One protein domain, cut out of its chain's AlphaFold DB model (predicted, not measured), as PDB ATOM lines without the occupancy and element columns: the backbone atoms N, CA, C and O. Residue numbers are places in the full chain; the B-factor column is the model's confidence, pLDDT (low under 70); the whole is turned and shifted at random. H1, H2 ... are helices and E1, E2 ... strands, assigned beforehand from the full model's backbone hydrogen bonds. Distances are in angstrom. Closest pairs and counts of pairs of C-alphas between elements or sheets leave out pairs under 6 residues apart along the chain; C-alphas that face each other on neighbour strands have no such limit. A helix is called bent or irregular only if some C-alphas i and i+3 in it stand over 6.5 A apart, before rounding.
ATOM      1  N   CYS A  21     286.205 271.566 269.930       89.44
ATOM      2  CA  CYS A  21     285.918 271.878 271.316       89.44
ATOM      3  C   CYS A  21     285.647 270.574 272.053       89.44
ATOM      4  O   CYS A  21     284.812 269.776 271.629       89.44
ATOM      5  N   ALA A  22     286.344 270.372 273.159       91.88
ATOM      6  CA  ALA A  22     285.999 269.392 274.168       91.88
ATOM      7  C   ALA A  22     285.299 270.136 275.304       91.88
ATOM      8  O   ALA A  22     285.880 271.054 275.877       91.88
ATOM      9  N   ASN A  23     284.063 269.753 275.619       94.25
ATOM     10  CA  ASN A  23     283.336 270.246 276.780       94.25
ATOM     11  C   ASN A  23     283.093 269.067 277.724       94.25
ATOM     12  O   ASN A  23     282.456 268.086 277.356       94.25
ATOM     13  N   TYR A  24     283.662 269.133 278.922       94.56
ATOM     14  CA  TYR A  24     283.637 268.032 279.882       94.56
ATOM     15  C   TYR A  24     282.512 268.165 280.911       94.56
ATOM     16  O   TYR A  24     282.294 267.243 281.696       94.56
ATOM     17  N   VAL A  25     281.787 269.288 280.913       94.44
ATOM     18  CA  VAL A  25     280.745 269.584 281.909       94.44
ATOM     19  C   VAL A  25     279.320 269.536 281.351       94.44
ATOM     20  O   VAL A  25     278.369 269.590 282.123       94.44
ATOM     21  N   ASP A  26     279.146 269.403 280.034       91.19
ATOM     22  CA  ASP A  26     277.827 269.323 279.382       91.19
ATOM     23  C   ASP A  26     277.337 267.887 279.114       91.19
ATOM     24  O   ASP A  26     276.241 267.691 278.594       91.19
ATOM     25  N   GLY A  27     278.140 266.878 279.468       88.94
ATOM     26  CA  GLY A  27     277.825 265.465 279.240       88.94
ATOM     27  C   GLY A  27     277.995 264.995 277.790       88.94
ATOM     28  O   GLY A  27     277.611 263.870 277.477       88.94
ATOM     29  N   SER A  28     278.572 265.813 276.903       86.88
ATOM     30  CA  SER A  28     278.810 265.451 275.496       86.88
ATOM     31  C   SER A  28     279.939 264.433 275.300       86.88
ATOM     32  O   SER A  28     280.013 263.771 274.262       86.88
ATOM     33  N   LEU A  29     280.818 264.282 276.293       90.56
ATOM     34  CA  LEU A  29     281.971 263.391 276.252       90.56
ATOM     35  C   LEU A  29     281.771 262.182 277.170       90.56
ATOM     36  O   LEU A  29     281.362 262.306 278.320       90.56
ATOM     37  N   SER A  30     282.144 261.000 276.677       90.31
ATOM     38  CA  SER A  30     282.134 259.742 277.441       90.31
ATOM     39  C   SER A  30     283.391 259.526 278.295       90.31
ATOM     40  O   SER A  30     283.523 258.498 278.959       90.31
ATOM     41  N   ARG A  31     284.330 260.477 278.267       89.38
ATOM     42  CA  ARG A  31     285.603 260.437 278.997       89.38
ATOM     43  C   ARG A  31     285.624 261.489 280.111       89.38
ATOM     44  O   ARG A  31     285.023 262.549 279.931       89.38
ATOM     45  N   PRO A  32     286.318 261.231 281.233       93.38
ATOM     46  CA  PRO A  32     286.439 262.207 282.309       93.38
ATOM     47  C   PRO A  32     287.243 263.438 281.869       93.38
ATOM     48  O   PRO A  32     288.061 263.364 280.948       93.38
ATOM     49  N   ALA A  33     287.030 264.553 282.568       95.38
ATOM     50  CA  ALA A  33     287.835 265.758 282.417       95.38
ATOM     51  C   ALA A  33     289.306 265.491 282.792       95.38
ATOM     52  O   ALA A  33     289.554 264.998 283.899       95.38
ATOM     53  N   PRO A  34     290.284 265.826 281.929       96.19
ATOM     54  CA  PRO A  34     291.691 265.704 282.276       96.19
ATOM     55  C   PRO A  34     292.056 266.724 283.361       96.19
ATOM     56  O   PRO A  34     291.511 267.834 283.417       96.19
ATOM     57  N   ARG A  35     292.976 266.343 284.248       97.62
ATOM     58  CA  ARG A  35     293.479 267.213 285.311       97.62
ATOM     59  C   ARG A  35     294.704 267.992 284.863       97.62
ATOM     60  O   ARG A  35     295.570 267.487 284.148       97.62
ATOM     61  N   ALA A  36     294.829 269.188 285.413       97.38
ATOM     62  CA  ALA A  36     296.021 270.009 285.328       97.38
ATOM     63  C   ALA A  36     296.261 270.755 286.633       97.38
ATOM     64  O   ALA A  36     295.434 270.792 287.544       97.38
ATOM     65  N   LYS A  37     297.437 271.353 286.720       97.62
ATOM     66  CA  LYS A  37     297.854 272.218 287.807       97.62
ATOM     67  C   LYS A  37     298.092 273.605 287.232       97.62
ATOM     68  O   LYS A  37     298.994 273.775 286.416       97.62
ATOM     69  N   ILE A  38     297.306 274.581 287.676       96.94
ATOM     70  CA  ILE A  38     297.507 275.985 287.310       96.94
ATOM     71  C   ILE A  38     298.342 276.644 288.394       96.94
ATOM     72  O   ILE A  38     297.934 276.687 289.558       96.94
ATOM     73  N   CYS A  39     299.514 277.140 288.020       96.56
ATOM     74  CA  CYS A  39     300.406 277.862 288.913       96.56
ATOM     75  C   CYS A  39     300.323 279.360 288.628       96.56
ATOM     76  O   CYS A  39     300.455 279.777 287.483       96.56
ATOM     77  N   PHE A  40     300.130 280.172 289.668       96.56
ATOM     78  CA  PHE A  40     300.176 281.628 289.583       96.56
ATOM     79  C   PHE A  40     301.066 282.197 290.681       96.56
ATOM     80  O   PHE A  40     300.808 281.977 291.865       96.56
ATOM     81  N   LYS A  41     302.118 282.930 290.295       94.50
ATOM     82  CA  LYS A  41     303.108 283.496 291.239       94.50
ATOM     83  C   LYS A  41     303.684 282.435 292.194       94.50
ATOM     84  O   LYS A  41     303.843 282.677 293.386       94.50
ATOM     85  N   GLY A  42     303.957 281.241 291.663       92.31
ATOM     86  CA  GLY A  42     304.512 280.111 292.416       92.31
ATOM     87  C   GLY A  42     303.508 279.326 293.270       92.31
ATOM     88  O   GLY A  42     303.876 278.292 293.819       92.31
ATOM     89  N   VAL A  43     302.245 279.758 293.363       95.94
ATOM     90  CA  VAL A  43     301.186 279.009 294.056       95.94
ATOM     91  C   VAL A  43     300.417 278.177 293.042       95.94
ATOM     92  O   VAL A  43     299.850 278.724 292.099       95.94
ATOM     93  N   CYS A  44     300.396 276.862 293.241       96.44
ATOM     94  CA  CYS A  44     299.799 275.920 292.306       96.44
ATOM     95  C   CYS A  44     298.522 275.285 292.858       96.44
ATOM     96  O   CYS A  44     298.502 274.790 293.983       96.44
ATOM     97  N   GLU A  45     297.485 275.235 292.029       97.38
ATOM     98  CA  GLU A  45     296.197 274.621 292.343       97.38
ATOM     99  C   GLU A  45     295.892 273.521 291.326       97.38
ATOM    100  O   GLU A  45     295.923 273.756 290.117       97.38
ATOM    101  N   VAL A  46     295.599 272.317 291.818       98.00
ATOM    102  CA  VAL A  46     295.104 271.221 290.975       98.00
ATOM    103  C   VAL A  46     293.651 271.501 290.601       98.00
ATOM    104  O   VAL A  46     292.853 271.914 291.440       98.00
ATOM    105  N   THR A  47     293.312 271.271 289.340       97.88
ATOM    106  CA  THR A  47     291.986 271.489 288.764       97.88
ATOM    107  C   THR A  47     291.729 270.496 287.628       97.88
ATOM    108  O   THR A  47     292.619 269.753 287.219       97.88
ATOM    109  N   THR A  48     290.507 270.484 287.114       97.69
ATOM    110  CA  THR A  48     290.114 269.792 285.881       97.69
ATOM    111  C   THR A  48     289.780 270.800 284.789       97.69
ATOM    112  O   THR A  48     289.412 271.940 285.096       97.69
ATOM    113  N   LEU A  49     289.901 270.376 283.531       95.94
ATOM    114  CA  LEU A  49     289.368 271.120 282.392       95.94
ATOM    115  C   LEU A  49     287.834 271.102 282.432       95.94
ATOM    116  O   LEU A  49     287.233 270.037 282.524       95.94
ATOM    117  N   ASP A  50     287.203 272.263 282.304       96.69
ATOM    118  CA  ASP A  50     285.772 272.350 281.999       96.69
ATOM    119  C   ASP A  50     285.562 272.265 280.489       96.69
ATOM    120  O   ASP A  50     284.698 271.536 280.005       96.69
ATOM    121  N   PHE A  51     286.386 272.993 279.732       95.12
ATOM    122  CA  PHE A  51     286.408 272.935 278.278       95.12
ATOM    123  C   PHE A  51     287.782 273.317 277.729       95.12
ATOM    124  O   PHE A  51     288.514 274.088 278.347       95.12
ATOM    125  N   GLY A  52     288.086 272.812 276.538       94.00
ATOM    126  CA  GLY A  52     289.229 273.206 275.722       94.00
ATOM    127  C   GLY A  52     288.776 273.326 274.273       94.00
ATOM    128  O   GLY A  52     288.205 272.387 273.721       94.00
ATOM    129  N   CYS A  53     288.980 274.487 273.671       91.69
ATOM    130  CA  CYS A  53     288.563 274.823 272.320       91.69
ATOM    131  C   CYS A  53     289.754 275.361 271.536       91.69
ATOM    132  O   CYS A  53     290.493 276.210 272.026       91.69
ATOM    133  N   GLY A  54     289.898 274.918 270.296       90.88
ATOM    134  CA  GLY A  54     290.907 275.414 269.374       90.88
ATOM    135  C   GLY A  54     290.367 275.500 267.957       90.88
ATOM    136  O   GLY A  54     289.474 274.749 267.565       90.88
ATOM    137  N   ASN A  55     290.898 276.433 267.180       88.62
ATOM    138  CA  ASN A  55     290.752 276.479 265.731       88.62
ATOM    139  C   ASN A  55     292.046 277.017 265.102       88.62
ATOM    140  O   ASN A  55     293.068 277.131 265.769       88.62
ATOM    141  N   ALA A  56     292.016 277.329 263.805       86.81
ATOM    142  CA  ALA A  56     293.200 277.763 263.065       86.81
ATOM    143  C   ALA A  56     293.881 279.026 263.627       86.81
ATOM    144  O   ALA A  56     295.045 279.264 263.321       86.81
ATOM    145  N   THR A  57     293.167 279.852 264.395       88.19
ATOM    146  CA  THR A  57     293.663 281.161 264.836       88.19
ATOM    147  C   THR A  57     293.458 281.445 266.314       88.19
ATOM    148  O   THR A  57     293.956 282.459 266.793       88.19
ATOM    149  N   SER A  58     292.723 280.605 267.037       89.50
ATOM    150  CA  SER A  58     292.403 280.852 268.439       89.50
ATOM    151  C   SER A  58     292.383 279.582 269.268       89.50
ATOM    152  O   SER A  58     292.074 278.496 268.771       89.50
ATOM    153  N   LEU A  59     292.703 279.754 270.543       92.50
ATOM    154  CA  LEU A  59     292.717 278.731 271.577       92.50
ATOM    155  C   LEU A  59     291.974 279.284 272.792       92.50
ATOM    156  O   LEU A  59     292.064 280.471 273.099       92.50
ATOM    157  N   SER A  60     291.212 278.447 273.483       94.94
ATOM    158  CA  SER A  60     290.647 278.801 274.780       94.94
ATOM    159  C   SER A  60     290.447 277.579 275.657       94.94
ATOM    160  O   SER A  60     289.985 276.541 275.194       94.94
ATOM    161  N   ALA A  61     290.742 277.727 276.938       96.25
ATOM    162  CA  ALA A  61     290.531 276.727 277.963       96.25
ATOM    163  C   ALA A  61     289.840 277.358 279.168       96.25
ATOM    164  O   ALA A  61     290.106 278.506 279.541       96.25
ATOM    165  N   GLY A  62     288.957 276.594 279.798       97.19
ATOM    166  CA  GLY A  62     288.379 276.920 281.093       97.19
ATOM    167  C   GLY A  62     288.583 275.775 282.063       97.19
ATOM    168  O   GLY A  62     288.539 274.611 281.674       97.19
ATOM    169  N   PHE A  63     288.789 276.121 283.326       97.88
ATOM    170  CA  PHE A  63     289.105 275.178 284.387       97.88
ATOM    171  C   PHE A  63     288.124 275.322 285.549       97.88
ATOM    172  O   PHE A  63     287.738 276.441 285.907       97.88
ATOM    173  N   ALA A  64     287.821 274.201 286.204       97.75
ATOM    174  CA  ALA A  64     286.840 274.119 287.287       97.75
ATOM    175  C   ALA A  64     287.124 275.065 288.473       97.75
ATOM    176  O   ALA A  64     286.211 275.526 289.156       97.75
ATOM    177  N   ASN A  65     288.392 275.410 288.726       96.88
ATOM    178  CA  ASN A  65     288.784 276.376 289.761       96.88
ATOM    179  C   ASN A  65     288.606 277.858 289.347       96.88
ATOM    180  O   ASN A  65     288.992 278.773 290.089       96.88
ATOM    181  N   GLY A  66     287.989 278.108 288.191       97.00
ATOM    182  CA  GLY A  66     287.612 279.426 287.696       97.00
ATOM    183  C   GLY A  66     288.687 280.125 286.869       97.00
ATOM    184  O   GLY A  66     288.524 281.313 286.582       97.00
ATOM    185  N   TRP A  67     289.775 279.446 286.505       97.88
ATOM    186  CA  TRP A  67     290.713 279.974 285.516       97.88
ATOM    187  C   TRP A  67     290.126 279.869 284.110       97.88
ATOM    188  O   TRP A  67     289.474 278.883 283.767       97.88
ATOM    189  N   ARG A  68     290.364 280.892 283.291       97.19
ATOM    190  CA  ARG A  68     290.104 280.875 281.851       97.19
ATOM    191  C   ARG A  68     291.295 281.494 281.141       97.19
ATOM    192  O   ARG A  68     291.779 282.544 281.556       97.19
ATOM    193  N   ILE A  69     291.763 280.829 280.101       96.25
ATOM    194  CA  ILE A  69     292.884 281.267 279.276       96.25
ATOM    195  C   ILE A  69     292.379 281.249 277.844       96.25
ATOM    196  O   ILE A  69     291.771 280.271 277.423       96.25
ATOM    197  N   SER A  70     292.571 282.332 277.108       95.00
ATOM    198  CA  SER A  70     292.185 282.412 275.704       95.00
ATOM    199  C   SER A  70     293.183 283.242 274.930       95.00
ATOM    200  O   SER A  70     293.624 284.278 275.417       95.00
ATOM    201  N   GLU A  71     293.496 282.817 273.721       93.81
ATOM    202  CA  GLU A  71     294.348 283.537 272.792       93.81
ATOM    203  C   GLU A  71     293.644 283.621 271.441       93.81
ATOM    204  O   GLU A  71     293.174 282.615 270.909       93.81
ATOM    205  N   ASP A  72     293.547 284.829 270.893       91.69
ATOM    206  CA  ASP A  72     293.016 285.063 269.554       91.69
ATOM    207  C   ASP A  72     293.703 286.278 268.900       91.69
ATOM    208  O   ASP A  72     294.265 287.121 269.605       91.69
ATOM    209  N   PRO A  73     293.652 286.438 267.563       91.69
ATOM    210  CA  PRO A  73     294.405 287.487 266.875       91.69
ATOM    211  C   PRO A  73     293.909 288.906 267.174       91.69
ATOM    212  O   PRO A  73     294.612 289.875 266.896       91.69
ATOM    213  N   LYS A  74     292.683 289.053 267.689       92.19
ATOM    214  CA  LYS A  74     292.061 290.344 267.986       92.19
ATOM    215  C   LYS A  74     292.404 290.817 269.396       92.19
ATOM    216  O   LYS A  74     292.611 292.012 269.586       92.19
ATOM    217  N   ASN A  75     292.426 289.912 270.371       88.38
ATOM    218  CA  ASN A  75     292.617 290.252 271.784       88.38
ATOM    219  C   ASN A  75     293.995 289.857 272.335       88.38
ATOM    220  O   ASN A  75     294.351 290.312 273.423       88.38
ATOM    221  N   GLY A  76     294.765 289.047 271.606       92.38
ATOM    222  CA  GLY A  76     295.981 288.416 272.114       92.38
ATOM    223  C   GLY A  76     295.675 287.431 273.242       92.38
ATOM    224  O   GLY A  76     294.550 286.944 273.370       92.38
ATOM    225  N   LEU A  77     296.678 287.155 274.076       94.69
ATOM    226  CA  LEU A  77     296.517 286.344 275.278       94.69
ATOM    227  C   LEU A  77     295.690 287.093 276.334       94.69
ATOM    228  O   LEU A  77     296.030 288.190 276.780       94.69
ATOM    229  N   VAL A  78     294.612 286.460 276.774       96.25
ATOM    230  CA  VAL A  78     293.730 286.906 277.848       96.25
ATOM    231  C   VAL A  78     293.681 285.807 278.896       96.25
ATOM    232  O   VAL A  78     293.336 284.664 278.609       96.25
ATOM    233  N   ILE A  79     294.000 286.175 280.135       97.00
ATOM    234  CA  ILE A  79     293.932 285.275 281.281       97.00
ATOM    235  C   ILE A  79     292.979 285.870 282.307       97.00
ATOM    236  O   ILE A  79     293.093 287.038 282.687       97.00
ATOM    237  N   GLU A  80     292.049 285.055 282.782       97.75
ATOM    238  CA  GLU A  80     291.055 285.423 283.775       97.75
ATOM    239  C   GLU A  80     291.032 284.413 284.916       97.75
ATOM    240  O   GLU A  80     291.204 283.210 284.724       97.75
ATOM    241  N   ARG A  81     290.759 284.907 286.122       96.88
ATOM    242  CA  ARG A  81     290.493 284.082 287.296       96.88
ATOM    243  C   ARG A  81     289.205 284.548 287.955       96.88
ATOM    244  O   ARG A  81     289.108 285.694 288.393       96.88
ATOM    245  N   LYS A  82     288.210 283.663 288.028       96.25
ATOM    246  CA  LYS A  82     286.879 283.926 288.601       96.25
ATOM    247  C   LYS A  82     286.243 285.203 288.023       96.25
ATOM    248  O   LYS A  82     285.732 286.043 288.760       96.25
ATOM    249  N   GLY A  83     286.342 285.368 286.701       94.69
ATOM    250  CA  GLY A  83     285.787 286.508 285.962       94.69
ATOM    251  C   GLY A  83     286.577 287.818 286.077       94.69
ATOM    252  O   GLY A  83     286.099 288.855 285.629       94.69
ATOM    253  N   ARG A  84     287.771 287.808 286.685       97.19
ATOM    254  CA  ARG A  84     288.659 288.978 286.744       97.19
ATOM    255  C   ARG A  84     289.884 288.759 285.871       97.19
ATOM    256  O   ARG A  84     290.563 287.746 286.023       97.19
ATOM    257  N   ARG A  85     290.196 289.730 285.013       97.00
ATOM    258  CA  ARG A  85     291.409 289.703 284.188       97.00
ATOM    259  C   ARG A  85     292.663 289.772 285.047       97.00
ATOM    260  O   ARG A  85     292.778 290.621 285.931       97.00
ATOM    261  N   VAL A  86     293.612 288.896 284.745       96.69
ATOM    262  CA  VAL A  86     294.981 288.974 285.250       96.69
ATOM    263  C   VAL A  86     295.709 290.075 284.470       96.69
ATOM    264  O   VAL A  86     295.607 290.103 283.237       96.69
ATOM    265  N   PRO A  87     296.421 290.999 285.145       97.31
ATOM    266  CA  PRO A  87     297.204 292.028 284.469       97.31
ATOM    267  C   PRO A  87     298.203 291.420 283.483       97.31
ATOM    268  O   PRO A  87     298.826 290.408 283.789       97.31
ATOM    269  N   VAL A  88     298.410 292.071 282.337       95.00
ATOM    270  CA  VAL A  88     299.359 291.602 281.305       95.00
ATOM    271  C   VAL A  88     300.774 291.431 281.872       95.00
ATOM    272  O   VAL A  88     301.465 290.476 281.542       95.00
ATOM    273  N   SER A  89     301.173 292.289 282.817       96.75
ATOM    274  CA  SER A  89     302.459 292.214 283.535       96.75
ATOM    275  C   SER A  89     302.629 290.992 284.452       96.75
ATOM    276  O   SER A  89     303.653 290.866 285.124       96.75
ATOM    277  N   ASP A  90     301.590 290.171 284.580       96.88
ATOM    278  CA  ASP A  90     301.562 288.962 285.396       96.88
ATOM    279  C   ASP A  90     301.284 287.699 284.555       96.88
ATOM    280  O   ASP A  90     301.189 286.615 285.130       96.88
ATOM    281  N   HIS A  91     301.130 287.802 283.225       94.62
ATOM    282  CA  HIS A  91     300.824 286.646 282.362       94.62
ATOM    283  C   HIS A  91     301.950 285.610 282.345       94.62
ATOM    284  O   HIS A  91     301.676 284.420 282.426       94.62
ATOM    285  N   ASP A  92     303.205 286.056 282.358       94.38
ATOM    286  CA  ASP A  92     304.413 285.220 282.449       94.38
ATOM    287  C   ASP A  92     304.527 284.436 283.771       94.38
ATOM    288  O   ASP A  92     305.341 283.524 283.906       94.38
ATOM    289  N   LYS A  93     303.702 284.787 284.762       95.56
ATOM    290  CA  LYS A  93     303.647 284.138 286.081       95.56
ATOM    291  C   LYS A  93     302.533 283.104 286.167       95.56
ATOM    292  O   LYS A  93     302.353 282.541 287.252       95.56
ATOM    293  N   VAL A  94     301.768 282.910 285.094       96.19
ATOM    294  CA  VAL A  94     300.744 281.873 284.961       96.19
ATOM    295  C   VAL A  94     301.349 280.718 284.175       96.19
ATOM    296  O   VAL A  94     301.951 280.938 283.132       96.19
ATOM    297  N   GLN A  95     301.203 279.499 284.684       95.75
ATOM    298  CA  GLN A  95     301.660 278.286 284.010       95.75
ATOM    299  C   GLN A  95     300.576 277.221 284.092       95.75
ATOM    300  O   GLN A  95     300.000 277.020 285.171       95.75
ATOM    301  N   CYS A  96     300.341 276.511 282.991       95.88
ATOM    302  CA  CYS A  96     299.585 275.269 283.013       95.88
ATOM    303  C   CYS A  96     300.543 274.076 282.995       95.88
ATOM    304  O   CYS A  96     301.410 273.951 282.137       95.88
ATOM    305  N   VAL A  97     300.398 273.185 283.973       95.38
ATOM    306  CA  VAL A  97     301.161 271.937 284.032       95.38
ATOM    307  C   VAL A  97     300.190 270.776 283.923       95.38
ATOM    308  O   VAL A  97     299.345 270.585 284.802       95.38
ATOM    309  N   GLU A  98     300.325 269.991 282.860       95.12
ATOM    310  CA  GLU A  98     299.516 268.795 282.659       95.12
ATOM    311  C   GLU A  98     299.756 267.780 283.784       95.12
ATOM    312  O   GLU A  98     300.894 267.511 284.178       95.12
ATOM    313  N   ILE A  99     298.666 267.227 284.320       96.88
ATOM    314  CA  ILE A  99     298.708 266.050 285.200       96.88
ATOM    315  C   ILE A  99     298.263 264.828 284.400       96.88
ATOM    316  O   ILE A  99     298.922 263.792 284.452       96.88
TER     317      ILE A  99
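What this domain is: This is residues 21 to 99 of the 109 residues of an uncharacterized protein of Mesorhizobium sp. L-8-3 (UniProt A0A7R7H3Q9). One twisted antiparallel sheet folds at its long strand E3, which bends by 78 degrees: the first part of E3 runs with E2, and E7 beyond it, while the second part runs with the row E4, E5 and E6 on one side and short E1 on the other. The strands E2 and E7 run crosswise to E4, E5 and E6, and the short helix H1 sits at one end of the fold, next to E6 and just before E7. The printed part has 79 residues, with seven named strands and one named helix in the order E1 E2 E3 E4 E5 E6 H1 E7; the class is mostly strand. The whole is compact, with a radius of gyration of the C-alphas of 12.6 A, and spans 39 by 30 by 20 A.

Where its parts are: E3, residues 43 to 54, is the longest strand, 27.0 A from C-alpha 43 at (301.186, 279.009, 294.056) to C-alpha 54. E2 is residues 35 to 40, 16.5 A; E7 is residues 94 to 98, 13.3 A, ending with C-alpha 98 at (299.516, 268.795, 282.659). E4 is residues 59 to 63, 13.8 A, E5 residues 67 to 72, 16.9 A, and E6 residues 76 to 81, 16.7 A. E1, residues 21 to 23, is 6.3 A long and begins with C-alpha 21 at (285.918, 271.878, 271.316). H1, residues 88 to 93, is 9.8 A long and irregular: C-alphas 89 and 92 are 7.3 A apart.

How they stand to each other: The sheet is branched, with E3 the neighbour of E1, E2 and E4; E1, E6 and E7 are edge strands. E3 bends at residue 48. E2, beside residues 43 to 48, and E1, beside residues 51 to 53, lie on one side of E3; E4 lies on the other side, beside residues 48 to 54. N 38 and O 45 are 2.9 A apart between E2 and E3, N 22 and O 52 2.8 A between E1 and E3, and N 53 and O 60 2.7 A between E3 and E4. E2 to E6 form a meander, each strand the antiparallel neighbour of the one before; N 61 and O 69 are 2.8 A apart between E4 and E5, N 70 and O 78 2.9 A between E5 and E6. E7 is antiparallel to E2, at 159 degrees, with N 37 and O 97 2.8 A apart. E6 and E7 are only just apart, at 8.5 A. H1 is on the sheet at a height of 6.2 A, over none of its strands; its closest C-alphas to E6 are those of His 91 and Ile 79, 7.1 A. In H1, 0 of 2 O i to N i+4 pairs and 2 of 3 O i to N i+3 pairs are within hydrogen-bond range.

The domain as a whole: The two C-alphas farthest apart are those of Ser 30 and Ser 89, 38.8 A. The link from E1 to E2, of 11 residues, is long. The printed part has no cut. Its mean pLDDT is 94.6, and no printed residue is under 70.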